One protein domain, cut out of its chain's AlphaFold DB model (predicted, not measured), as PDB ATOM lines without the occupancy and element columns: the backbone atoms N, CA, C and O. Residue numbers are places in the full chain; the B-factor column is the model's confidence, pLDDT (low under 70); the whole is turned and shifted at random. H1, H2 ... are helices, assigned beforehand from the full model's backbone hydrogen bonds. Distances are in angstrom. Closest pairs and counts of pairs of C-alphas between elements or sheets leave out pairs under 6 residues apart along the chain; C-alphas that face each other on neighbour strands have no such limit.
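This is residues 21 to 51 and 61 to 219 of the 223 residues of an uncharacterized protein of Bugula neritina (UniProt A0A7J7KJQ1). Little of this domain is regular: the long helix H2, with H3, H4 and H5 packed on it, makes one end, H1 and H6 lie near each other toward the other end, and long stretches with no named element, among them residues 163 to 190 and 195 to 219, make up much of the rest, with the short helix H7 between these two. The 190 printed residues hold seven named helices, H1 to H7 in chain order, and no named strand: all helix, with 72 residues in named elements. The whole is only just compact, close to loose, with radius of gyration 19.1 A and spans of 58 by 38 by 35 A.

H2, residues 80 to 104, runs 33.7 A from C-alpha 80 at (0.744, 46.716, 54.267) to C-alpha 104 at (14.434, 20.654, 70.569). H3 is 117 to 127, H4 131 to 136, H5 143 to 149, H6 152 to 162, H1 37 to 44, H7 191 to 194.

H2 touches H5, closest C-alphas Ile 87 and Ser 144, 5.2 A. H3 and H4 touch, Asn 125 and Ala 131 C-alphas 4.9 A apart. H7 touches no helix. O i to N i+4 pairs are within hydrogen-bond range throughout H1, H4 and H5, but 18 of 21 in H2, 5 of 7 in H3 and H6; H7 is too short.

Residues 52 to 60 are cut out, leaving 21.6 A between C-alphas 51 and 61. Residues 46 to 51 and 61 to 69 are under pLDDT 70.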
ATOM      1  N   ARG A  21     -14.711  37.880  25.084       77.19
ATOM      2  CA  ARG A  21     -16.017  37.198  25.094       77.19
ATOM      3  C   ARG A  21     -16.319  36.533  26.436       77.19
ATOM      4  O   ARG A  21     -17.488  36.329  26.751       77.19
ATOM      5  N   ALA A  22     -15.284  36.196  27.206       78.62
ATOM      6  CA  ALA A  22     -15.401  35.642  28.551       78.62
ATOM      7  C   ALA A  22     -15.525  36.729  29.634       78.62
ATOM      8  O   ALA A  22     -15.822  36.403  30.782       78.62
ATOM      9  N   LYS A  23     -15.324  38.013  29.290       85.94
ATOM     10  CA  LYS A  23     -15.414  39.132  30.235       85.94
ATOM     11  C   LYS A  23     -16.851  39.282  30.765       85.94
ATOM     12  O   LYS A  23     -17.758  39.560  29.975       85.94
ATOM     13  N   PRO A  24     -17.081  39.183  32.087       88.06
ATOM     14  CA  PRO A  24     -18.400  39.423  32.662       88.06
ATOM     15  C   PRO A  24     -18.868  40.875  32.463       88.06
ATOM     16  O   PRO A  24     -18.036  41.785  32.339       88.06
ATOM     17  N   PRO A  25     -20.188  41.139  32.499       90.19
ATOM     18  CA  PRO A  25     -20.712  42.500  32.544       90.19
ATOM     19  C   PRO A  25     -20.098  43.288  33.704       90.19
ATOM     20  O   PRO A  25     -20.138  42.854  34.855       90.19
ATOM     21  N   GLN A  26     -19.539  44.458  33.400       92.62
ATOM     22  CA  GLN A  26     -18.893  45.291  34.408       92.62
ATOM     23  C   GLN A  26     -19.922  46.133  35.181       92.62
ATOM     24  O   GLN A  26     -20.914  46.590  34.602       92.62
ATOM     25  N   PRO A  27     -19.719  46.345  36.492       89.06
ATOM     26  CA  PRO A  27     -20.671  47.068  37.323       89.06
ATOM     27  C   PRO A  27     -20.677  48.565  36.992       89.06
ATOM     28  O   PRO A  27     -19.630  49.190  36.852       89.06
ATOM     29  N   ALA A  28     -21.867  49.170  36.950       89.50
ATOM     30  CA  ALA A  28     -22.015  50.613  36.730       89.50
ATOM     31  C   ALA A  28     -21.498  51.462  37.909       89.50
ATOM     32  O   ALA A  28     -21.120  52.617  37.733       89.50
ATOM     33  N   VAL A  29     -21.497  50.894  39.120       92.56
ATOM     34  CA  VAL A  29     -20.986  51.524  40.343       92.56
ATOM     35  C   VAL A  29     -19.978  50.580  40.976       92.56
ATOM     36  O   VAL A  29     -20.303  49.427  41.257       92.56
ATOM     37  N   LYS A  30     -18.761  51.074  41.218       93.12
ATOM     38  CA  LYS A  30     -17.693  50.259  41.794       93.12
ATOM     39  C   LYS A  30     -17.922  49.971  43.273       93.12
ATOM     40  O   LYS A  30     -18.173  50.883  44.062       93.12
ATOM     41  N   LYS A  31     -17.753  48.706  43.646       95.81
ATOM     42  CA  LYS A  31     -17.593  48.254  45.032       95.81
ATOM     43  C   LYS A  31     -16.143  48.458  45.485       95.81
ATOM     44  O   LYS A  31     -15.234  48.613  44.670       95.81
ATOM     45  N   VAL A  32     -15.912  48.425  46.796       96.06
ATOM     46  CA  VAL A  32     -14.553  48.457  47.361       96.06
ATOM     47  C   VAL A  32     -13.696  47.330  46.777       96.06
ATOM     48  O   VAL A  32     -14.160  46.199  46.663       96.06
ATOM     49  N   GLY A  33     -12.455  47.642  46.395       95.25
ATOM     50  CA  GLY A  33     -11.522  46.696  45.776       95.25
ATOM     51  C   GLY A  33     -11.677  46.522  44.266       95.25
ATOM     52  O   GLY A  33     -10.747  46.056  43.624       95.25
ATOM     53  N   GLN A  34     -12.787  46.953  43.662       96.62
ATOM     54  CA  GLN A  34     -12.936  46.839  42.212       96.62
ATOM     55  C   GLN A  34     -11.917  47.697  41.457       96.62
ATOM     56  O   GLN A  34     -11.724  48.884  41.738       96.62
ATOM     57  N   ILE A  35     -11.286  47.066  40.476       94.56
ATOM     58  CA  ILE A  35     -10.196  47.593  39.661       94.56
ATOM     59  C   ILE A  35     -10.728  48.476  38.523       94.56
ATOM     60  O   ILE A  35     -11.940  48.659  38.344       94.56
ATOM     61  N   THR A  36      -9.837  49.159  37.804       92.56
ATOM     62  CA  THR A  36     -10.219  50.007  36.663       92.56
ATOM     63  C   THR A  36     -10.729  49.185  35.491       92.56
ATOM     64  O   THR A  36     -10.377  48.023  35.338       92.56
ATOM     65  N   GLU A  37     -11.577  49.796  34.662       90.50
ATOM     66  CA  GLU A  37     -12.017  49.171  33.412       90.50
ATOM     67  C   GLU A  37     -10.809  48.816  32.542       90.50
ATOM     68  O   GLU A  37     -10.719  47.698  32.062       90.50
ATOM     69  N   GLU A  38      -9.808  49.697  32.476       88.69
ATOM     70  CA  GLU A  38      -8.534  49.429  31.806       88.69
ATOM     71  C   GLU A  38      -7.794  48.209  32.381       88.69
ATOM     72  O   GLU A  38      -7.239  47.417  31.623       88.69
ATOM     73  N   GLN A  39      -7.795  48.021  33.704       90.56
ATOM     74  CA  GLN A  39      -7.186  46.853  34.348       90.56
ATOM     75  C   GLN A  39      -7.956  45.560  34.036       90.56
ATOM     76  O   GLN A  39      -7.331  44.537  33.753       90.56
ATOM     77  N   VAL A  40      -9.294  45.601  34.037       90.44
ATOM     78  CA  VAL A  40     -10.122  44.462  33.604       90.44
ATOM     79  C   VAL A  40      -9.865  44.156  32.132       90.44
ATOM     80  O   VAL A  40      -9.602  43.013  31.775       90.44
ATOM     81  N   ASP A  41      -9.889  45.171  31.275       87.38
ATOM     82  CA  ASP A  41      -9.655  45.013  29.846       87.38
ATOM     83  C   ASP A  41      -8.267  44.452  29.579       87.38
ATOM     84  O   ASP A  41      -8.142  43.546  28.768       87.38
ATOM     85  N   THR A  42      -7.242  44.911  30.300       85.75
ATOM     86  CA  THR A  42      -5.887  44.349  30.214       85.75
ATOM     87  C   THR A  42      -5.898  42.849  30.497       85.75
ATOM     88  O   THR A  42      -5.298  42.094  29.746       85.75
ATOM     89  N   TYR A  43      -6.638  42.389  31.511       85.56
ATOM     90  CA  TYR A  43      -6.741  40.962  31.824       85.56
ATOM     91  C   TYR A  43      -7.339  40.130  30.669       85.56
ATOM     92  O   TYR A  43      -6.869  39.019  30.416       85.56
ATOM     93  N   PHE A  44      -8.339  40.661  29.954       82.81
ATOM     94  CA  PHE A  44      -9.055  39.951  28.880       82.81
ATOM     95  C   PHE A  44      -8.556  40.241  27.458       82.81
ATOM     96  O   PHE A  44      -8.960  39.543  26.523       82.81
ATOM     97  N   ARG A  45      -7.713  41.262  27.269       78.75
ATOM     98  CA  ARG A  45      -7.300  41.738  25.947       78.75
ATOM     99  C   ARG A  45      -6.525  40.659  25.202       78.75
ATOM    100  O   ARG A  45      -5.513  40.143  25.674       78.75
ATOM    101  N   ASP A  46      -6.970  40.388  23.980       60.59
ATOM    102  CA  ASP A  46      -6.178  39.653  23.005       60.59
ATOM    103  C   ASP A  46      -5.058  40.540  22.481       60.59
ATOM    104  O   ASP A  46      -5.276  41.571  21.844       60.59
ATOM    105  N   VAL A  47      -3.826  40.123  22.732       52.19
ATOM    106  CA  VAL A  47      -2.656  40.860  22.279       52.19
ATOM    107  C   VAL A  47      -2.217  40.215  20.981       52.19
ATOM    108  O   VAL A  47      -1.502  39.213  20.967       52.19
ATOM    109  N   SER A  48      -2.634  40.787  19.854       42.38
ATOM    110  CA  SER A  48      -1.907  40.559  18.610       42.38
ATOM    111  C   SER A  48      -0.500  41.120  18.813       42.38
ATOM    112  O   SER A  48      -0.351  42.339  18.916       42.38
ATOM    113  N   ILE A  49       0.512  40.253  18.920       41.50
ATOM    114  CA  ILE A  49       1.931  40.621  19.060       41.50
ATOM    115  C   ILE A  49       2.266  41.680  18.004       41.50
ATOM    116  O   ILE A  49       2.480  41.334  16.845       41.50
ATOM    117  N   THR A  50       2.265  42.968  18.356       34.88
ATOM    118  CA  THR A  50       2.565  44.012  17.363       34.88
ATOM    119  C   THR A  50       3.322  45.228  17.860       34.88
ATOM    120  O   THR A  50       3.903  45.872  17.001       34.88
ATOM    121  N   ASN A  51       3.436  45.563  19.151       32.47
ATOM    122  CA  ASN A  51       4.171  46.788  19.507       32.47
ATOM    123  C   ASN A  51       4.940  46.712  20.831       32.47
ATOM    124  O   ASN A  51       4.397  46.967  21.900       32.47
ATOM    125  N   ASN A  61      15.329  50.201  37.797       36.16
ATOM    126  CA  ASN A  61      14.974  48.812  38.117       36.16
ATOM    127  C   ASN A  61      13.488  48.468  38.323       36.16
ATOM    128  O   ASN A  61      13.096  47.927  39.354       36.16
ATOM    129  N   GLN A  62      12.686  48.635  37.271       33.59
ATOM    130  CA  GLN A  62      11.488  47.814  37.068       33.59
ATOM    131  C   GLN A  62      11.593  47.099  35.718       33.59
ATOM    132  O   GLN A  62      11.452  47.709  34.658       33.59
ATOM    133  N   CYS A  63      11.889  45.802  35.751       34.75
ATOM    134  CA  CYS A  63      11.877  44.953  34.568       34.75
ATOM    135  C   CYS A  63      10.449  44.457  34.323       34.75
ATOM    136  O   CYS A  63       9.940  43.625  35.070       34.75
ATOM    137  N   TYR A  64       9.807  44.953  33.268       38.62
ATOM    138  CA  TYR A  64       8.561  44.389  32.755       38.62
ATOM    139  C   TYR A  64       8.750  44.035  31.279       38.62
ATOM    140  O   TYR A  64       8.982  44.912  30.447       38.62
ATOM    141  N   VAL A  65       8.641  42.747  30.948       36.31
ATOM    142  CA  VAL A  65       8.479  42.277  29.567       36.31
ATOM    143  C   VAL A  65       7.165  41.499  29.488       36.31
ATOM    144  O   VAL A  65       6.837  40.703  30.362       36.31
ATOM    145  N   PHE A  66       6.369  41.855  28.481       40.16
ATOM    146  CA  PHE A  66       4.927  41.662  28.399       40.16
ATOM    147  C   PHE A  66       4.519  40.372  27.671       40.16
ATOM    148  O   PHE A  66       4.844  40.187  26.499       40.16
ATOM    149  N   ILE A  67       3.651  39.589  28.317       41.16
ATOM    150  CA  ILE A  67       2.491  38.960  27.672       41.16
ATOM    151  C   ILE A  67       1.266  39.573  28.365       41.16
ATOM    152  O   ILE A  67       1.042  39.345  29.552       41.16
ATOM    153  N   GLU A  68       0.534  40.442  27.663       52.69
ATOM    154  CA  GLU A  68      -0.567  41.246  28.231       52.69
ATOM    155  C   GLU A  68      -1.862  40.437  28.469       52.69
ATOM    156  O   GLU A  68      -2.706  40.885  29.231       52.69
ATOM    157  N   LYS A  69      -2.027  39.236  27.891       66.12
ATOM    158  CA  LYS A  69      -3.261  38.441  28.039       66.12
ATOM    159  C   LYS A  69      -3.243  37.571  29.302       66.12
ATOM    160  O   LYS A  69      -2.321  36.781  29.495       66.12
ATOM    161  N   GLY A  70      -4.297  37.653  30.117       78.44
ATOM    162  CA  GLY A  70      -4.557  36.736  31.235       78.44
ATOM    163  C   GLY A  70      -3.895  37.094  32.570       78.44
ATOM    164  O   GLY A  70      -4.048  36.345  33.536       78.44
ATOM    165  N   VAL A  71      -3.178  38.222  32.664       84.44
ATOM    166  CA  VAL A  71      -2.607  38.714  33.929       84.44
ATOM    167  C   VAL A  71      -2.685  40.235  34.009       84.44
ATOM    168  O   VAL A  71      -2.264  40.928  33.091       84.44
ATOM    169  N   VAL A  72      -3.101  40.756  35.163       88.12
ATOM    170  CA  VAL A  72      -3.072  42.189  35.485       88.12
ATOM    171  C   VAL A  72      -2.264  42.431  36.760       88.12
ATOM    172  O   VAL A  72      -2.382  41.674  37.723       88.12
ATOM    173  N   LEU A  73      -1.415  43.463  36.757       89.38
ATOM    174  CA  LEU A  73      -0.702  43.933  37.947       89.38
ATOM    175  C   LEU A  73      -1.492  45.077  38.586       89.38
ATOM    176  O   LEU A  73      -1.913  46.007  37.899       89.38
ATOM    177  N   ILE A  74      -1.678  45.003  39.900       90.88
ATOM    178  CA  ILE A  74      -2.343  46.043  40.679       90.88
ATOM    179  C   ILE A  74      -1.404  46.415  41.822       90.88
ATOM    180  O   ILE A  74      -1.230  45.650  42.772       90.88
ATOM    181  N   GLU A  75      -0.763  47.569  41.687       90.38
ATOM    182  CA  GLU A  75       0.135  48.113  42.702       90.38
ATOM    183  C   GLU A  75      -0.664  48.660  43.889       90.38
ATOM    184  O   GLU A  75      -1.830  49.036  43.746       90.38
ATOM    185  N   ASP A  76      -0.047  48.642  45.073       91.88
ATOM    186  CA  ASP A  76      -0.624  49.149  46.326       91.88
ATOM    187  C   ASP A  76      -2.034  48.615  46.632       91.88
ATOM    188  O   ASP A  76      -2.862  49.272  47.267       91.88
ATOM    189  N   TYR A  77      -2.320  47.389  46.173       95.62
ATOM    190  CA  TYR A  77      -3.664  46.844  46.271       95.62
ATOM    191  C   TYR A  77      -4.064  46.557  47.713       95.62
ATOM    192  O   TYR A  77      -5.206  46.808  48.059       95.62
ATOM    193  N   PHE A  78      -3.163  46.071  48.567       96.50
ATOM    194  CA  PHE A  78      -3.436  45.825  49.987       96.50
ATOM    195  C   PHE A  78      -2.650  46.788  50.868       96.50
ATOM    196  O   PHE A  78      -1.475  47.048  50.614       96.50
ATOM    197  N   ASP A  79      -3.276  47.274  51.940       95.25
ATOM    198  CA  ASP A  79      -2.571  48.062  52.944       95.25
ATOM    199  C   ASP A  79      -1.598  47.164  53.717       95.25
ATOM    200  O   ASP A  79      -1.976  46.166  54.342       95.25
ATOM    201  N   VAL A  80      -0.320  47.534  53.681       93.06
ATOM    202  CA  VAL A  80       0.744  46.716  54.267       93.06
ATOM    203  C   VAL A  80       0.516  46.514  55.763       93.06
ATOM    204  O   VAL A  80       0.611  45.387  56.241       93.06
ATOM    205  N   ASN A  81       0.157  47.569  56.495       94.12
ATOM    206  CA  ASN A  81       0.106  47.558  57.958       94.12
ATOM    207  C   ASN A  81      -1.127  46.837  58.515       94.12
ATOM    208  O   ASN A  81      -1.065  46.213  59.574       94.12
ATOM    209  N   THR A  82      -2.262  46.955  57.836       95.19
ATOM    210  CA  THR A  82      -3.559  46.490  58.339       95.19
ATOM    211  C   THR A  82      -4.015  45.195  57.680       95.19
ATOM    212  O   THR A  82      -4.688  44.400  58.338       95.19
ATOM    213  N   GLU A  83      -3.615  44.937  56.429       96.38
ATOM    214  CA  GLU A  83      -4.024  43.748  55.674       96.38
ATOM    215  C   GLU A  83      -2.892  42.708  55.575       96.38
ATOM    216  O   GLU A  83      -3.155  41.514  55.746       96.38
ATOM    217  N   LEU A  84      -1.630  43.126  55.375       96.56
ATOM    218  CA  LEU A  84      -0.507  42.193  55.158       96.56
ATOM    219  C   LEU A  84       0.304  41.853  56.422       96.56
ATOM    220  O   LEU A  84       0.691  40.696  56.593       96.56
ATOM    221  N   GLU A  85       0.545  42.793  57.342       96.50
ATOM    222  CA  GLU A  85       1.277  42.524  58.597       96.50
ATOM    223  C   GLU A  85       0.651  41.405  59.457       96.50
ATOM    224  O   GLU A  85       1.392  40.558  59.966       96.50
ATOM    225  N   PRO A  86      -0.690  41.288  59.590       97.56
ATOM    226  CA  PRO A  86      -1.288  40.142  60.277       97.56
ATOM    227  C   PRO A  86      -0.916  38.792  59.644       97.56
ATOM    228  O   PRO A  86      -0.752  37.804  60.362       97.56
ATOM    229  N   ILE A  87      -0.753  38.750  58.316       96.69
ATOM    230  CA  ILE A  87      -0.324  37.552  57.582       96.69
ATOM    231  C   ILE A  87       1.143  37.249  57.862       96.69
ATOM    232  O   ILE A  87       1.482  36.102  58.163       96.69
ATOM    233  N   LYS A  88       2.006  38.271  57.828       96.12
ATOM    234  CA  LYS A  88       3.422  38.112  58.181       96.12
ATOM    235  C   LYS A  88       3.566  37.541  59.588       96.12
ATOM    236  O   LYS A  88       4.270  36.551  59.757       96.12
ATOM    237  N   LYS A  89       2.806  38.050  60.561       96.38
ATOM    238  CA  LYS A  89       2.806  37.549  61.944       96.38
ATOM    239  C   LYS A  89       2.361  36.087  62.065       96.38
ATOM    240  O   LYS A  89       2.967  35.315  62.811       96.38
ATOM    241  N   ASP A  90       1.330  35.674  61.328       95.75
ATOM    242  CA  ASP A  90       0.912  34.265  61.297       95.75
ATOM    243  C   ASP A  90       2.020  33.355  60.737       95.75
ATOM    244  O   ASP A  90       2.235  32.247  61.239       95.75
ATOM    245  N   ILE A  91       2.767  33.830  59.738       95.38
ATOM    246  CA  ILE A  91       3.912  33.114  59.165       95.38
ATOM    247  C   ILE A  91       5.116  33.128  60.124       95.38
ATOM    248  O   ILE A  91       5.782  32.104  60.269       95.38
ATOM    249  N   GLU A  92       5.383  34.218  60.845       95.69
ATOM    250  CA  GLU A  92       6.413  34.254  61.898       95.69
ATOM    251  C   GLU A  92       6.137  33.221  62.992       95.69
ATOM    252  O   GLU A  92       7.056  32.551  63.474       95.69
ATOM    253  N   ASN A  93       4.865  33.034  63.348       94.88
ATOM    254  CA  ASN A  93       4.457  31.987  64.275       94.88
ATOM    255  C   ASN A  93       4.726  30.588  63.696       94.88
ATOM    256  O   ASN A  93       5.219  29.722  64.421       94.88
ATOM    257  N   MET A  94       4.486  30.359  62.397       95.00
ATOM    258  CA  MET A  94       4.877  29.099  61.742       95.00
ATOM    259  C   MET A  94       6.385  28.863  61.828       95.00
ATOM    260  O   MET A  94       6.817  27.771  62.201       95.00
ATOM    261  N   VAL A  95       7.185  29.881  61.499       96.44
ATOM    262  CA  VAL A  95       8.652  29.808  61.552       96.44
ATOM    263  C   VAL A  95       9.119  29.538  62.982       96.44
ATOM    264  O   VAL A  95       9.992  28.696  63.178       96.44
ATOM    265  N   THR A  96       8.495  30.168  63.979       96.94
ATOM    266  CA  THR A  96       8.774  29.930  65.404       96.94
ATOM    267  C   THR A  96       8.537  28.471  65.779       96.94
ATOM    268  O   THR A  96       9.431  27.839  66.333       96.94
ATOM    269  N   GLN A  97       7.394  27.892  65.400       95.62
ATOM    270  CA  GLN A  97       7.097  26.486  65.691       95.62
ATOM    271  C   GLN A  97       8.091  25.524  65.022       95.62
ATOM    272  O   GLN A  97       8.452  24.500  65.602       95.62
ATOM    273  N   ILE A  98       8.534  25.828  63.795       96.00
ATOM    274  CA  ILE A  98       9.569  25.038  63.113       96.00
ATOM    275  C   ILE A  98      10.920  25.183  63.822       96.00
ATOM    276  O   ILE A  98      11.589  24.177  64.050       96.00
ATOM    277  N   ALA A  99      11.305  26.398  64.217       97.81
ATOM    278  CA  ALA A  99      12.547  26.653  64.942       97.81
ATOM    279  C   ALA A  99      12.577  25.925  66.294       97.81
ATOM    280  O   ALA A  99      13.570  25.285  66.625       97.81
ATOM    281  N   GLU A 100      11.482  25.972  67.054       98.00
ATOM    282  CA  GLU A 100      11.345  25.266  68.333       98.00
ATOM    283  C   GLU A 100      11.472  23.753  68.170       98.00
ATOM    284  O   GLU A 100      12.214  23.119  68.922       98.00
ATOM    285  N   LEU A 101      10.792  23.182  67.171       97.12
ATOM    286  CA  LEU A 101      10.880  21.757  66.865       97.12
ATOM    287  C   LEU A 101      12.317  21.359  66.514       97.12
ATOM    288  O   LEU A 101      12.868  20.444  67.117       97.12
ATOM    289  N   LEU A 102      12.941  22.058  65.565       98.19
ATOM    290  CA  LEU A 102      14.295  21.739  65.115       98.19
ATOM    291  C   LEU A 102      15.332  21.921  66.230       98.19
ATOM    292  O   LEU A 102      16.243  21.103  66.344       98.19
ATOM    293  N   PHE A 103      15.189  22.953  67.063       98.50
ATOM    294  CA  PHE A 103      16.087  23.197  68.191       98.50
ATOM    295  C   PHE A 103      15.951  22.107  69.259       98.50
ATOM    296  O   PHE A 103      16.953  21.556  69.709       98.50
ATOM    297  N   LYS A 104      14.713  21.742  69.619       98.44
ATOM    298  CA  LYS A 104      14.434  20.654  70.569       98.44
ATOM    299  C   LYS A 104      15.037  19.324  70.109       98.44
ATOM    300  O   LYS A 104      15.574  18.586  70.929       98.44
ATOM    301  N   GLU A 105      14.981  19.042  68.809       98.00
ATOM    302  CA  GLU A 105      15.554  17.837  68.193       98.00
ATOM    303  C   GLU A 105      17.069  17.951  67.909       98.00
ATOM    304  O   GLU A 105      17.650  17.077  67.258       98.00
ATOM    305  N   GLY A 106      17.721  19.037  68.342       98.06
ATOM    306  CA  GLY A 106      19.156  19.268  68.154       98.06
ATOM    307  C   GLY A 106      19.588  19.417  66.689       98.06
ATOM    308  O   GLY A 106      20.750  19.179  66.366       98.06
ATOM    309  N   LYS A 107      18.662  19.765  65.784       98.25
ATOM    310  CA  LYS A 107      18.921  19.950  64.344       98.25
ATOM    311  C   LYS A 107      19.480  21.329  64.004       98.25
ATOM    312  O   LYS A 107      20.099  21.468  62.956       98.25
ATOM    313  N   ILE A 108      19.254  22.311  64.871       98.44
ATOM    314  CA  ILE A 108      19.806  23.667  64.781       98.44
ATOM    315  C   ILE A 108      20.385  24.079  66.138       98.44
ATOM    316  O   ILE A 108      19.914  23.618  67.180       98.44
ATOM    317  N   LYS A 109      21.401  24.945  66.138       97.69
ATOM    318  CA  LYS A 109      22.115  25.392  67.351       97.69
ATOM    319  C   LYS A 109      21.396  26.503  68.107       97.69
ATOM    320  O   LYS A 109      21.683  26.718  69.280       97.69
ATOM    321  N   SER A 110      20.514  27.238  67.435       97.88
ATOM    322  CA  SER A 110      19.734  28.342  67.997       97.88
ATOM    323  C   SER A 110      18.385  28.445  67.292       97.88
ATOM    324  O   SER A 110      18.209  27.933  66.191       97.88
ATOM    325  N   LYS A 111      17.429  29.141  67.911       97.81
ATOM    326  CA  LYS A 111      16.118  29.444  67.318       97.81
ATOM    327  C   LYS A 111      16.125  30.687  66.414       97.81
ATOM    328  O   LYS A 111      15.077  31.010  65.841       97.81
ATOM    329  N   TYR A 112      17.272  31.367  66.305       97.81
ATOM    330  CA  TYR A 112      17.488  32.559  65.476       97.81
ATOM    331  C   TYR A 112      16.462  33.680  65.742       97.81
ATOM    332  O   TYR A 112      15.936  34.291  64.814       97.81
ATOM    333  N   GLU A 113      16.095  33.888  67.012       97.06
ATOM    334  CA  GLU A 113      15.072  34.859  67.448       97.06
ATOM    335  C   GLU A 113      15.513  36.320  67.252       97.06
ATOM    336  O   GLU A 113      14.678  37.218  67.209       97.06
ATOM    337  N   GLU A 114      16.813  36.557  67.080       96.19
ATOM    338  CA  GLU A 114      17.410  37.855  66.771       96.19
ATOM    339  C   GLU A 114      17.126  38.349  65.341       96.19
ATOM    340  O   GLU A 114      17.318  39.527  65.045       96.19
ATOM    341  N   HIS A 115      16.663  37.465  64.451       96.12
ATOM    342  CA  HIS A 115      16.332  37.801  63.070       96.12
ATOM    343  C   HIS A 115      14.822  38.011  62.890       96.12
ATOM    344  O   HIS A 115      14.006  37.239  63.391       96.12
ATOM    345  N   GLY A 116      14.444  39.029  62.111       91.94
ATOM    346  CA  GLY A 116      13.043  39.311  61.772       91.94
ATOM    347  C   GLY A 116      12.486  38.450  60.630       91.94
ATOM    348  O   GLY A 116      13.192  37.600  60.069       91.94
ATOM    349  N   PHE A 117      11.233  38.731  60.243       89.00
ATOM    350  CA  PHE A 117      10.470  38.062  59.177       89.00
ATOM    351  C   PHE A 117      11.297  37.691  57.936       89.00
ATOM    352  O   PHE A 117      11.296  36.543  57.494       89.00
ATOM    353  N   PHE A 118      12.052  38.660  57.411       85.88
ATOM    354  CA  PHE A 118      12.811  38.537  56.166       85.88
ATOM    355  C   PHE A 118      13.946  37.504  56.218       85.88
ATOM    356  O   PHE A 118      14.269  36.872  55.214       85.88
ATOM    357  N   GLN A 119      14.597  37.351  57.372       93.31
ATOM    358  CA  GLN A 119      15.888  36.658  57.466       93.31
ATOM    359  C   GLN A 119      15.824  35.377  58.291       93.31
ATOM    360  O   GLN A 119      16.592  34.450  58.030       93.31
ATOM    361  N   ARG A 120      14.911  35.283  59.262       96.81
ATOM    362  CA  ARG A 120      14.912  34.186  60.236       96.81
ATOM    363  C   ARG A 120      14.794  32.812  59.587       96.81
ATOM    364  O   ARG A 120      15.581  31.919  59.891       96.81
ATOM    365  N   LEU A 121      13.867  32.652  58.641       95.62
ATOM    366  CA  LEU A 121      13.715  31.390  57.914       95.62
ATOM    367  C   LEU A 121      14.953  31.060  57.069       95.62
ATOM    368  O   LEU A 121      15.317  29.893  56.964       95.62
ATOM    369  N   THR A 122      15.628  32.066  56.509       95.00
ATOM    370  CA  THR A 122      16.888  31.877  55.775       95.00
ATOM    371  C   THR A 122      17.983  31.336  56.690       95.00
ATOM    372  O   THR A 122      18.662  30.383  56.316       95.00
ATOM    373  N   MET A 123      18.125  31.882  57.900       97.00
ATOM    374  CA  MET A 123      19.126  31.417  58.867       97.00
ATOM    375  C   MET A 123      18.866  29.976  59.308       97.00
ATOM    376  O   MET A 123      19.773  29.145  59.250       97.00
ATOM    377  N   ILE A 124      17.611  29.654  59.632       97.19
ATOM    378  CA  ILE A 124      17.204  28.285  59.971       97.19
ATOM    379  C   ILE A 124      17.457  27.344  58.785       97.19
ATOM    380  O   ILE A 124      17.992  26.256  58.972       97.19
ATOM    381  N   ASN A 125      17.114  27.752  57.560       95.38
ATOM    382  CA  ASN A 125      17.294  26.923  56.367       95.38
ATOM    383  C   ASN A 125      18.770  26.715  55.987       95.38
ATOM    384  O   ASN A 125      19.102  25.694  55.391       95.38
ATOM    385  N   ASN A 126      19.658  27.657  56.322       95.19
ATOM    386  CA  ASN A 126      21.098  27.502  56.112       95.19
ATOM    387  C   ASN A 126      21.697  26.419  57.021       95.19
ATOM    388  O   ASN A 126      22.595  25.699  56.589       95.19
ATOM    389  N   GLU A 127      21.212  26.294  58.259       96.69
ATOM    390  CA  GLU A 127      21.652  25.235  59.175       96.69
ATOM    391  C   GLU A 127      20.901  23.913  58.943       96.69
ATOM    392  O   GLU A 127      21.497  22.839  59.011       96.69
ATOM    393  N   TYR A 128      19.613  23.987  58.592       95.44
ATOM    394  CA  TYR A 128      18.767  22.844  58.261       95.44
ATOM    395  C   TYR A 128      18.133  23.001  56.863       95.44
ATOM    396  O   TYR A 128      17.015  23.521  56.736       95.44
ATOM    397  N   PRO A 129      18.816  22.540  55.794       93.44
ATOM    398  CA  PRO A 129      18.289  22.594  54.434       93.44
ATOM    399  C   PRO A 129      16.943  21.871  54.312       93.44
ATOM    400  O   PRO A 129      16.850  20.664  54.532       93.44
ATOM    401  N   GLY A 130      15.893  22.615  53.954       90.81
ATOM    402  CA  GLY A 130      14.518  22.111  53.868       90.81
ATOM    403  C   GLY A 130      13.572  22.694  54.919       90.81
ATOM    404  O   GLY A 130      12.375  22.406  54.876       90.81
ATOM    405  N   ALA A 131      14.049  23.555  55.824       93.94
ATOM    406  CA  ALA A 131      13.188  24.275  56.764       93.94
ATOM    407  C   ALA A 131      12.080  25.077  56.055       93.94
ATOM    408  O   ALA A 131      10.937  25.103  56.512       93.94
ATOM    409  N   ASN A 132      12.381  25.675  54.897       91.75
ATOM    410  CA  ASN A 132      11.385  26.378  54.086       91.75
ATOM    411  C   ASN A 132      10.279  25.438  53.559       91.75
ATOM    412  O   ASN A 132       9.110  25.817  53.523       91.75
ATOM    413  N   ILE A 133      10.620  24.190  53.218       91.69
ATOM    414  CA  ILE A 133       9.657  23.165  52.790       91.69
ATOM    415  C   ILE A 133       8.726  22.791  53.949       91.69
ATOM    416  O   ILE A 133       7.532  22.596  53.728       91.69
ATOM    417  N   LEU A 134       9.238  22.723  55.183       92.75
ATOM    418  CA  LEU A 134       8.412  22.450  56.364       92.75
ATOM    419  C   LEU A 134       7.371  23.552  56.601       92.75
ATOM    420  O   LEU A 134       6.226  23.243  56.927       92.75
ATOM    421  N   VAL A 135       7.743  24.820  56.390       91.62
ATOM    422  CA  VAL A 135       6.800  25.950  56.445       91.62
ATOM    423  C   VAL A 135       5.759  25.842  55.324       91.62
ATOM    424  O   VAL A 135       4.565  25.921  55.595       91.62
ATOM    425  N   HIS A 136       6.191  25.581  54.085       89.00
ATOM    426  CA  HIS A 136       5.303  25.411  52.927       89.00
ATOM    427  C   HIS A 136       4.277  24.277  53.113       89.00
ATOM    428  O   HIS A 136       3.107  24.431  52.771       89.00
ATOM    429  N   LYS A 137       4.697  23.139  53.679       89.00
ATOM    430  CA  LYS A 137       3.883  21.917  53.799       89.00
ATOM    431  C   LYS A 137       3.073  21.804  55.094       89.00
ATOM    432  O   LYS A 137       2.488  20.754  55.342       89.00
ATOM    433  N   ARG A 138       3.003  22.855  55.921       83.94
ATOM    434  CA  ARG A 138       2.231  22.834  57.182       83.94
ATOM    435  C   ARG A 138       0.751  22.489  56.988       83.94
ATOM    436  O   ARG A 138       0.143  21.961  57.912       83.94
ATOM    437  N   GLY A 139       0.189  22.786  55.814       73.88
ATOM    438  CA  GLY A 139      -1.135  22.312  55.405       73.88
ATOM    439  C   GLY A 139      -2.317  22.949  56.142       73.88
ATOM    440  O   GLY A 139      -3.431  22.454  56.016       73.88
ATOM    441  N   TYR A 140      -2.107  24.035  56.894       86.88
ATOM    442  CA  TYR A 140      -3.187  24.802  57.519       86.88
ATOM    443  C   TYR A 140      -3.216  26.227  56.971       86.88
ATOM    444  O   TYR A 140      -2.174  26.871  56.856       86.88
ATOM    445  N   LEU A 141      -4.411  26.716  56.643       89.81
ATOM    446  CA  LEU A 141      -4.636  28.072  56.151       89.81
ATOM    447  C   LEU A 141      -4.785  29.030  57.347       89.81
ATOM    448  O   LEU A 141      -5.762  28.895  58.089       89.81
ATOM    449  N   PRO A 142      -3.863  29.980  57.583       93.25
ATOM    450  CA  PRO A 142      -3.927  30.885  58.730       93.25
ATOM    451  C   PRO A 142      -5.155  31.786  58.718       93.25
ATOM    452  O   PRO A 142      -5.684  32.121  57.661       93.25
ATOM    453  N   ARG A 143      -5.595  32.231  59.900       94.81
ATOM    454  CA  ARG A 143      -6.816  33.040  60.034       94.81
ATOM    455  C   ARG A 143      -6.699  34.393  59.334       94.81
ATOM    456  O   ARG A 143      -7.709  34.868  58.814       94.81
ATOM    457  N   SER A 144      -5.514  35.003  59.331       96.44
ATOM    458  CA  SER A 144      -5.249  36.243  58.587       96.44
ATOM    459  C   SER A 144      -5.401  36.039  57.076       96.44
ATOM    460  O   SER A 144      -6.136  36.792  56.443       96.44
ATOM    461  N   ILE A 145      -4.831  34.960  56.523       94.88
ATOM    462  CA  ILE A 145      -4.983  34.612  55.104       94.88
ATOM    463  C   ILE A 145      -6.446  34.291  54.786       94.88
ATOM    464  O   ILE A 145      -6.956  34.796  53.798       94.88
ATOM    465  N   GLN A 146      -7.162  33.550  55.643       94.88
ATOM    466  CA  GLN A 146      -8.607  33.321  55.465       94.88
ATOM    467  C   GLN A 146      -9.385  34.638  55.366       94.88
ATOM    468  O   GLN A 146     -10.257  34.762  54.516       94.88
ATOM    469  N   ARG A 147      -9.089  35.611  56.241       96.38
ATOM    470  CA  ARG A 147      -9.774  36.914  56.263       96.38
ATOM    471  C   ARG A 147      -9.494  37.738  55.011       96.38
ATOM    472  O   ARG A 147     -10.428  38.334  54.497       96.38
ATOM    473  N   LEU A 148      -8.244  37.765  54.544       95.69
ATOM    474  CA  LEU A 148      -7.894  38.447  53.299       95.69
ATOM    475  C   LEU A 148      -8.540  37.742  52.099       95.69
ATOM    476  O   LEU A 148      -9.132  38.396  51.246       95.69
ATOM    477  N   TRP A 149      -8.472  36.408  52.063       94.81
ATOM    478  CA  TRP A 149      -8.975  35.595  50.957       94.81
ATOM    479  C   TRP A 149     -10.492  35.700  50.782       94.81
ATOM    480  O   TRP A 149     -10.974  35.774  49.658       94.81
ATOM    481  N   SER A 150     -11.234  35.762  51.891       94.88
ATOM    482  CA  SER A 150     -12.685  35.979  51.899       94.88
ATOM    483  C   SER A 150     -13.077  37.450  52.104       94.88
ATOM    484  O   SER A 150     -14.200  37.727  52.525       94.88
ATOM    485  N   GLY A 151     -12.137  38.385  51.951       96.06
ATOM    486  CA  GLY A 151     -12.362  39.805  52.201       96.06
ATOM    487  C   GLY A 151     -13.069  40.474  51.028       96.06
ATOM    488  O   GLY A 151     -12.758  40.182  49.874       96.06
ATOM    489  N   GLU A 152     -13.970  41.422  51.312       96.19
ATOM    490  CA  GLU A 152     -14.762  42.123  50.287       96.19
ATOM    491  C   GLU A 152     -13.892  42.694  49.172       96.19
ATOM    492  O   GLU A 152     -14.220  42.556  48.003       96.19
ATOM    493  N   LYS A 153     -12.749  43.284  49.530       96.44
ATOM    494  CA  LYS A 153     -11.814  43.882  48.582       96.44
ATOM    495  C   LYS A 153     -11.379  42.874  47.514       96.44
ATOM    496  O   LYS A 153     -11.558  43.120  46.327       96.44
ATOM    497  N   LEU A 154     -10.856  41.715  47.919       96.81
ATOM    498  CA  LEU A 154     -10.407  40.687  46.980       96.81
ATOM    499  C   LEU A 154     -11.582  40.030  46.246       96.81
ATOM    500  O   LEU A 154     -11.515  39.870  45.031       96.81
ATOM    501  N   CYS A 155     -12.662  39.692  46.957       96.75
ATOM    502  CA  CYS A 155     -13.837  39.072  46.348       96.75
ATOM    503  C   CYS A 155     -14.470  39.977  45.282       96.75
ATOM    504  O   CYS A 155     -14.739  39.509  44.185       96.75
ATOM    505  N   ASN A 156     -14.633  41.273  45.544       97.00
ATOM    506  CA  ASN A 156     -15.232  42.200  44.584       97.00
ATOM    507  C   ASN A 156     -14.355  42.407  43.338       97.00
ATOM    508  O   ASN A 156     -14.896  42.591  42.249       97.00
ATOM    509  N   ALA A 157     -13.021  42.379  43.473       96.31
ATOM    510  CA  ALA A 157     -12.126  42.392  42.313       96.31
ATOM    511  C   ALA A 157     -12.245  41.105  41.490       96.31
ATOM    512  O   ALA A 157     -12.335  41.170  40.268       96.31
ATOM    513  N   MET A 158     -12.307  39.941  42.149       95.12
ATOM    514  CA  MET A 158     -12.525  38.665  41.462       95.12
ATOM    515  C   MET A 158     -13.889  38.621  40.773       95.12
ATOM    516  O   MET A 158     -13.976  38.139  39.650       95.12
ATOM    517  N   GLU A 159     -14.924  39.207  41.376       94.12
ATOM    518  CA  GLU A 159     -16.260  39.337  40.783       94.12
ATOM    519  C   GLU A 159     -16.225  39.966  39.384       94.12
ATOM    520  O   GLU A 159     -16.963  39.548  38.496       94.12
ATOM    521  N   GLN A 160     -15.347  40.950  39.157       93.31
ATOM    522  CA  GLN A 160     -15.204  41.585  37.842       93.31
ATOM    523  C   GLN A 160     -14.601  40.656  36.787       93.31
ATOM    524  O   GLN A 160     -14.801  40.896  35.596       93.31
ATOM    525  N   LEU A 161     -13.859  39.632  37.216       90.62
ATOM    526  CA  LEU A 161     -13.190  38.675  36.342       90.62
ATOM    527  C   LEU A 161     -14.037  37.420  36.107       90.62
ATOM    528  O   LEU A 161     -14.051  36.919  34.993       90.62
ATOM    529  N   ILE A 162     -14.753  36.921  37.120       89.38
ATOM    530  CA  ILE A 162     -15.475  35.634  37.029       89.38
ATOM    531  C   ILE A 162     -16.990  35.735  37.214       89.38
ATOM    532  O   ILE A 162     -17.694  34.741  37.060       89.38
ATOM    533  N   GLY A 163     -17.510  36.921  37.525       90.50
ATOM    534  CA  GLY A 163     -18.920  37.126  37.839       90.50
ATOM    535  C   GLY A 163     -19.262  36.906  39.322       90.50
ATOM    536  O   GLY A 163     -18.379  36.687  40.152       90.50
ATOM    537  N   PRO A 164     -20.556  37.006  39.679       88.81
ATOM    538  CA  PRO A 164     -21.023  37.054  41.070       88.81
ATOM    539  C   PRO A 164     -20.909  35.727  41.833       88.81
ATOM    540  O   PRO A 164     -20.878  35.735  43.065       88.81
ATOM    541  N   ASP A 165     -20.826  34.599  41.128       89.50
ATOM    542  CA  ASP A 165     -20.787  33.263  41.727       89.50
ATOM    543  C   ASP A 165     -19.349  32.860  42.084       89.50
ATOM    544  O   ASP A 165     -18.701  32.050  41.421       89.50
ATOM    545  N   ILE A 166     -18.828  33.465  43.154       90.56
ATOM    546  CA  ILE A 166     -17.432  33.309  43.577       90.56
ATOM    547  C   ILE A 166     -17.266  32.097  44.500       90.56
ATOM    548  O   ILE A 166     -17.880  32.011  45.565       90.56
ATOM    549  N   GLY A 167     -16.354  31.196  44.129       90.12
ATOM    550  CA  GLY A 167     -15.913  30.069  44.951       90.12
ATOM    551  C   GLY A 167     -14.446  30.184  45.369       90.12
ATOM    552  O   GLY A 167     -13.589  30.584  44.585       90.12
ATOM    553  N   GLY A 168     -14.134  29.794  46.608       89.06
ATOM    554  CA  GLY A 168     -12.751  29.650  47.067       89.06
ATOM    555  C   GLY A 168     -12.162  28.308  46.630       89.06
ATOM    556  O   GLY A 168     -12.603  27.260  47.101       89.06
ATOM    557  N   HIS A 169     -11.155  28.326  45.757       88.38
ATOM    558  CA  HIS A 169     -10.467  27.110  45.327       88.38
ATOM    559  C   HIS A 169      -9.604  26.516  46.466       88.38
ATOM    560  O   HIS A 169      -8.802  27.236  47.060       88.38
ATOM    561  N   PRO A 170      -9.704  25.211  46.791       83.62
ATOM    562  CA  PRO A 170      -9.019  24.629  47.953       83.62
ATOM    563  C   PRO A 170      -7.493  24.558  47.798       83.62
ATOM    564  O   PRO A 170      -6.781  24.389  48.788       83.62
ATOM    565  N   VAL A 171      -6.982  24.683  46.569       86.06
ATOM    566  CA  VAL A 171      -5.542  24.775  46.304       86.06
ATOM    567  C   VAL A 171      -5.091  26.215  46.514       86.06
ATOM    568  O   VAL A 171      -5.306  27.076  45.668       86.06
ATOM    569  N   TRP A 172      -4.428  26.451  47.643       88.38
ATOM    570  CA  TRP A 172      -3.728  27.689  47.976       88.38
ATOM    571  C   TRP A 172      -2.288  27.348  48.379       88.38
ATOM    572  O   TRP A 172      -2.011  26.234  48.829       88.38
ATOM    573  N   ASN A 173      -1.355  28.289  48.224       88.94
ATOM    574  CA  ASN A 173       0.054  28.039  48.528       88.94
ATOM    575  C   ASN A 173       0.722  29.236  49.212       88.94
ATOM    576  O   ASN A 173       0.804  30.316  48.636       88.94
ATOM    577  N   LEU A 174       1.314  29.009  50.390       91.19
ATOM    578  CA  LEU A 174       2.374  29.869  50.918       91.19
ATOM    579  C   LEU A 174       3.711  29.411  50.327       91.19
ATOM    580  O   LEU A 174       4.106  28.264  50.537       91.19
ATOM    581  N   ARG A 175       4.421  30.281  49.602       89.62
ATOM    582  CA  ARG A 175       5.686  29.946  48.920       89.62
ATOM    583  C   ARG A 175       6.882  30.660  49.577       89.62
ATOM    584  O   ARG A 175       7.288  31.720  49.111       89.62
ATOM    585  N   PRO A 176       7.481  30.104  50.646       89.69
ATOM    586  CA  PRO A 176       8.681  30.669  51.250       89.69
ATOM    587  C   PRO A 176       9.916  30.375  50.382       89.69
ATOM    588  O   PRO A 176      10.476  29.270  50.399       89.69
ATOM    589  N   LYS A 177      10.354  31.380  49.621       88.19
ATOM    590  CA  LYS A 177      11.537  31.306  48.762       88.19
ATOM    591  C   LYS A 177      12.765  31.827  49.503       88.19
ATOM    592  O   LYS A 177      13.030  33.021  49.549       88.19
ATOM    593  N   THR A 178      13.515  30.914  50.114       89.12
ATOM    594  CA  THR A 178      14.817  31.245  50.707       89.12
ATOM    595  C   THR A 178      15.888  31.374  49.613       89.12
ATOM    596  O   THR A 178      15.760  30.735  48.560       89.12
ATOM    597  N   PRO A 179      16.970  32.144  49.837       87.56
ATOM    598  CA  PRO A 179      18.043  32.308  48.857       87.56
ATOM    599  C   PRO A 179      18.590  30.973  48.341       87.56
ATOM    600  O   PRO A 179      18.831  30.051  49.123       87.56
ATOM    601  N   ARG A 180      18.815  30.884  47.021       79.56
ATOM    602  CA  ARG A 180      19.368  29.699  46.326       79.56
ATOM    603  C   ARG A 180      18.557  28.404  46.521       79.56
ATOM    604  O   ARG A 180      19.091  27.305  46.392       79.56
ATOM    605  N   SER A 181      17.264  28.513  46.831       76.94
ATOM    606  CA  SER A 181      16.391  27.354  47.027       76.94
ATOM    607  C   SER A 181      15.864  26.806  45.699       76.94
ATOM    608  O   SER A 181      14.861  27.287  45.176       76.94
ATOM    609  N   HIS A 182      16.500  25.751  45.175       73.62
ATOM    610  CA  HIS A 182      16.016  25.038  43.981       73.62
ATOM    611  C   HIS A 182      14.606  24.454  44.163       73.62
ATOM    612  O   HIS A 182      13.851  24.343  43.204       73.62
ATOM    613  N   ALA A 183      14.219  24.120  45.401       70.94
ATOM    614  CA  ALA A 183      12.885  23.610  45.725       70.94
ATOM    615  C   ALA A 183      11.758  24.631  45.471       70.94
ATOM    616  O   ALA A 183      10.587  24.258  45.458       70.94
ATOM    617  N   ALA A 184      12.104  25.911  45.303       73.94
ATOM    618  CA  ALA A 184      11.173  26.991  45.002       73.94
ATOM    619  C   ALA A 184      11.266  27.474  43.540       73.94
ATOM    620  O   ALA A 184      10.600  28.444  43.184       73.94
ATOM    621  N   THR A 185      12.085  26.830  42.698       78.75
ATOM    622  CA  THR A 185      12.111  27.090  41.255       78.75
ATOM    623  C   THR A 185      10.898  26.430  40.616       78.75
ATOM    624  O   THR A 185      10.716  25.217  40.720       78.75
ATOM    625  N   VAL A 186      10.065  27.233  39.960       78.12
ATOM    626  CA  VAL A 186       8.844  26.768  39.306       78.12
ATOM    627  C   VAL A 186       9.071  26.814  37.792       78.12
ATOM    628  O   VAL A 186       9.408  27.880  37.285       78.12
ATOM    629  N   PRO A 187       8.959  25.684  37.069       81.19
ATOM    630  CA  PRO A 187       9.114  25.679  35.617       81.19
ATOM    631  C   PRO A 187       7.921  26.361  34.939       81.19
ATOM    632  O   PRO A 187       6.871  26.544  35.553       81.19
ATOM    633  N   TRP A 188       8.059  26.664  33.649       80.12
ATOM    634  CA  TRP A 188       6.940  27.080  32.801       80.12
ATOM    635  C   TRP A 188       5.772  26.093  32.907       80.12
ATOM    636  O   TRP A 188       5.946  24.893  32.684       80.12
ATOM    637  N   HIS A 189       4.596  26.596  33.275       79.44
ATOM    638  CA  HIS A 189       3.382  25.803  33.458       79.44
ATOM    639  C   HIS A 189       2.130  26.686  33.371       79.44
ATOM    640  O   HIS A 189       2.220  27.911  33.365       79.44
ATOM    641  N   GLN A 190       0.964  26.041  33.349       77.56
ATOM    642  CA  GLN A 190      -0.336  26.662  33.605       77.56
ATOM    643  C   GLN A 190      -0.897  26.073  34.902       77.56
ATOM    644  O   GLN A 190      -0.742  24.873  35.127       77.56
ATOM    645  N   ASP A 191      -1.550  26.873  35.749       81.88
ATOM    646  CA  ASP A 191      -2.087  26.385  37.032       81.88
ATOM    647  C   ASP A 191      -3.060  25.206  36.834       81.88
ATOM    648  O   ASP A 191      -2.976  24.201  37.544       81.88
ATOM    649  N   CYS A 192      -3.913  25.273  35.805       80.12
ATOM    650  CA  CYS A 192      -4.858  24.207  35.465       80.12
ATOM    651  C   CYS A 192      -4.182  22.884  35.069       80.12
ATOM    652  O   CYS A 192      -4.778  21.829  35.257       80.12
ATOM    653  N   ALA A 193      -2.927  22.896  34.606       81.31
ATOM    654  CA  ALA A 193      -2.193  21.683  34.232       81.31
ATOM    655  C   ALA A 193      -1.967  20.725  35.420       81.31
ATOM    656  O   ALA A 193      -1.686  19.543  35.222       81.31
ATOM    657  N   TYR A 194      -2.083  21.225  36.657       82.69
ATOM    658  CA  TYR A 194      -1.979  20.426  37.881       82.69
ATOM    659  C   TYR A 194      -3.326  19.920  38.411       82.69
ATOM    660  O   TYR A 194      -3.354  19.241  39.441       82.69
ATOM    661  N   LEU A 195      -4.428  20.277  37.755       83.44
ATOM    662  CA  LEU A 195      -5.785  19.975  38.191       83.44
ATOM    663  C   LEU A 195      -6.419  18.886  37.313       83.44
ATOM    664  O   LEU A 195      -5.858  18.464  36.302       83.44
ATOM    665  N   ASP A 196      -7.578  18.398  37.752       84.06
ATOM    666  CA  ASP A 196      -8.393  17.449  36.990       84.06
ATOM    667  C   ASP A 196      -8.908  18.092  35.692       84.06
ATOM    668  O   ASP A 196      -9.180  19.290  35.672       84.06
ATOM    669  N   GLU A 197      -9.085  17.311  34.621       80.56
ATOM    670  CA  GLU A 197      -9.566  17.812  33.320       80.56
ATOM    671  C   GLU A 197     -10.912  18.547  33.434       80.56
ATOM    672  O   GLU A 197     -11.158  19.505  32.702       80.56
ATOM    673  N   ALA A 198     -11.755  18.175  34.408       78.56
ATOM    674  CA  ALA A 198     -13.003  18.880  34.690       78.56
ATOM    675  C   ALA A 198     -12.805  20.357  35.089       78.56
ATOM    676  O   ALA A 198     -13.747  21.147  35.022       78.56
ATOM    677  N   SER A 199     -11.598  20.759  35.504       79.25
ATOM    678  CA  SER A 199     -11.289  22.145  35.855       79.25
ATOM    679  C   SER A 199     -11.054  23.038  34.633       79.25
ATOM    680  O   SER A 199     -10.994  24.254  34.798       79.25
ATOM    681  N   TYR A 200     -10.880  22.474  33.432       77.50
ATOM    682  CA  TYR A 200     -10.442  23.234  32.249       77.50
ATOM    683  C   TYR A 200     -11.523  24.186  31.729       77.50
ATOM    684  O   TYR A 200     -11.201  25.237  31.177       77.50
ATOM    685  N   ASP A 201     -12.787  23.858  31.995       75.69
ATOM    686  CA  ASP A 201     -13.950  24.668  31.623       75.69
ATOM    687  C   ASP A 201     -14.362  25.659  32.727       75.69
ATOM    688  O   ASP A 201     -15.376  26.347  32.615       75.69
ATOM    689  N   THR A 202     -13.597  25.738  33.822       78.81
ATOM    690  CA  THR A 202     -13.859  26.665  34.930       78.81
ATOM    691  C   THR A 202     -12.847  27.802  34.910       78.81
ATOM    692  O   THR A 202     -11.639  27.571  34.950       78.81
ATOM    693  N   HIS A 203     -13.321  29.049  34.934       81.56
ATOM    694  CA  HIS A 203     -12.433  30.200  35.086       81.56
ATOM    695  C   HIS A 203     -11.941  30.298  36.534       81.56
ATOM    696  O   HIS A 203     -12.719  30.543  37.455       81.56
ATOM    697  N   GLN A 204     -10.642  30.083  36.739       85.94
ATOM    698  CA  GLN A 204     -10.012  30.040  38.063       85.94
ATOM    699  C   GLN A 204      -8.860  31.055  38.142       85.94
ATOM    700  O   GLN A 204      -7.700  30.682  37.967       85.94
ATOM    701  N   PRO A 205      -9.141  32.354  38.354       88.69
ATOM    702  CA  PRO A 205      -8.093  33.354  38.496       88.69
ATOM    703  C   PRO A 205      -7.319  33.164  39.807       88.69
ATOM    704  O   PRO A 205      -7.897  32.983  40.881       88.69
ATOM    705  N   THR A 206      -5.996  33.280  39.721       91.69
ATOM    706  CA  THR A 206      -5.099  33.241  40.880       91.69
ATOM    707  C   THR A 206      -4.754  34.660  41.329       91.69
ATOM    708  O   THR A 206      -4.250  35.467  40.550       91.69
ATOM    709  N   ALA A 207      -4.959  34.955  42.614       93.44
ATOM    710  CA  ALA A 207      -4.416  36.153  43.250       93.44
ATOM    711  C   ALA A 207      -3.009  35.862  43.784       93.44
ATOM    712  O   ALA A 207      -2.852  35.204  44.816       93.44
ATOM    713  N   TRP A 208      -1.980  36.355  43.096       93.69
ATOM    714  CA  TRP A 208      -0.605  36.280  43.584       93.69
ATOM    715  C   TRP A 208      -0.268  37.537  44.391       93.69
ATOM    716  O   TRP A 208      -0.287  38.642  43.854       93.69
ATOM    717  N   ILE A 209       0.011  37.372  45.687       94.56
ATOM    718  CA  ILE A 209       0.213  38.486  46.621       94.56
ATOM    719  C   ILE A 209       1.621  38.388  47.219       94.56
ATOM    720  O   ILE A 209       1.880  37.476  48.014       94.56
ATOM    721  N   PRO A 210       2.536  39.308  46.871       92.44
ATOM    722  CA  PRO A 210       3.846  39.359  47.495       92.44
ATOM    723  C   PRO A 210       3.722  39.818  48.952       92.44
ATOM    724  O   PRO A 210       3.118  40.844  49.249       92.44
ATOM    725  N   LEU A 211       4.328  39.071  49.878       92.31
ATOM    726  CA  LEU A 211       4.520  39.518  51.269       92.31
ATOM    727  C   LEU A 211       5.868  40.220  51.476       92.31
ATOM    728  O   LEU A 211       6.146  40.729  52.561       92.31
ATOM    729  N   LEU A 212       6.696  40.198  50.437       87.38
ATOM    730  CA  LEU A 212       8.027  40.768  50.308       87.38
ATOM    731  C   LEU A 212       8.108  41.379  48.915       87.38
ATOM    732  O   LEU A 212       7.543  40.791  47.993       87.38
ATOM    733  N   ASP A 213       8.854  42.469  48.746       87.06
ATOM    734  CA  ASP A 213       9.159  42.987  47.411       87.06
ATOM    735  C   ASP A 213       9.712  41.854  46.550       87.06
ATOM    736  O   ASP A 213      10.629  41.147  46.971       87.06
ATOM    737  N   ALA A 214       9.134  41.651  45.371       86.25
ATOM    738  CA  ALA A 214       9.518  40.579  44.470       86.25
ATOM    739  C   ALA A 214      10.166  41.168  43.223       86.25
ATOM    740  O   ALA A 214       9.549  41.952  42.507       86.25
ATOM    741  N   ASN A 215      11.406  40.775  42.964       83.44
ATOM    742  CA  ASN A 215      12.211  41.257  41.850       83.44
ATOM    743  C   ASN A 215      12.985  40.096  41.215       83.44
ATOM    744  O   ASN A 215      12.890  38.953  41.658       83.44
ATOM    745  N   GLU A 216      13.760  40.375  40.173       82.50
ATOM    746  CA  GLU A 216      14.526  39.348  39.458       82.50
ATOM    747  C   GLU A 216      15.531  38.618  40.369       82.50
ATOM    748  O   GLU A 216      15.758  37.418  40.219       82.50
ATOM    749  N   GLU A 217      16.087  39.300  41.375       82.44
ATOM    750  CA  GLU A 217      17.121  38.751  42.259       82.44
ATOM    751  C   GLU A 217      16.569  37.762  43.294       82.44
ATOM    752  O   GLU A 217      17.222  36.768  43.631       82.44
ATOM    753  N   ASN A 218      15.360  38.008  43.810       79.88
ATOM    754  CA  ASN A 218      14.666  37.086  44.717       79.88
ATOM    755  C   ASN A 218      13.609  36.218  44.005       79.88
ATOM    756  O   ASN A 218      12.976  35.350  44.615       79.88
ATOM    757  N   GLY A 219      13.533  36.387  42.686       77.00
ATOM    758  CA  GLY A 219      12.782  35.643  41.696       77.00
ATOM    759  C   GLY A 219      11.276  35.850  41.794       77.00
ATOM    760  O   GLY A 219      10.554  34.978  42.298       77.00
TER     761      GLY A 219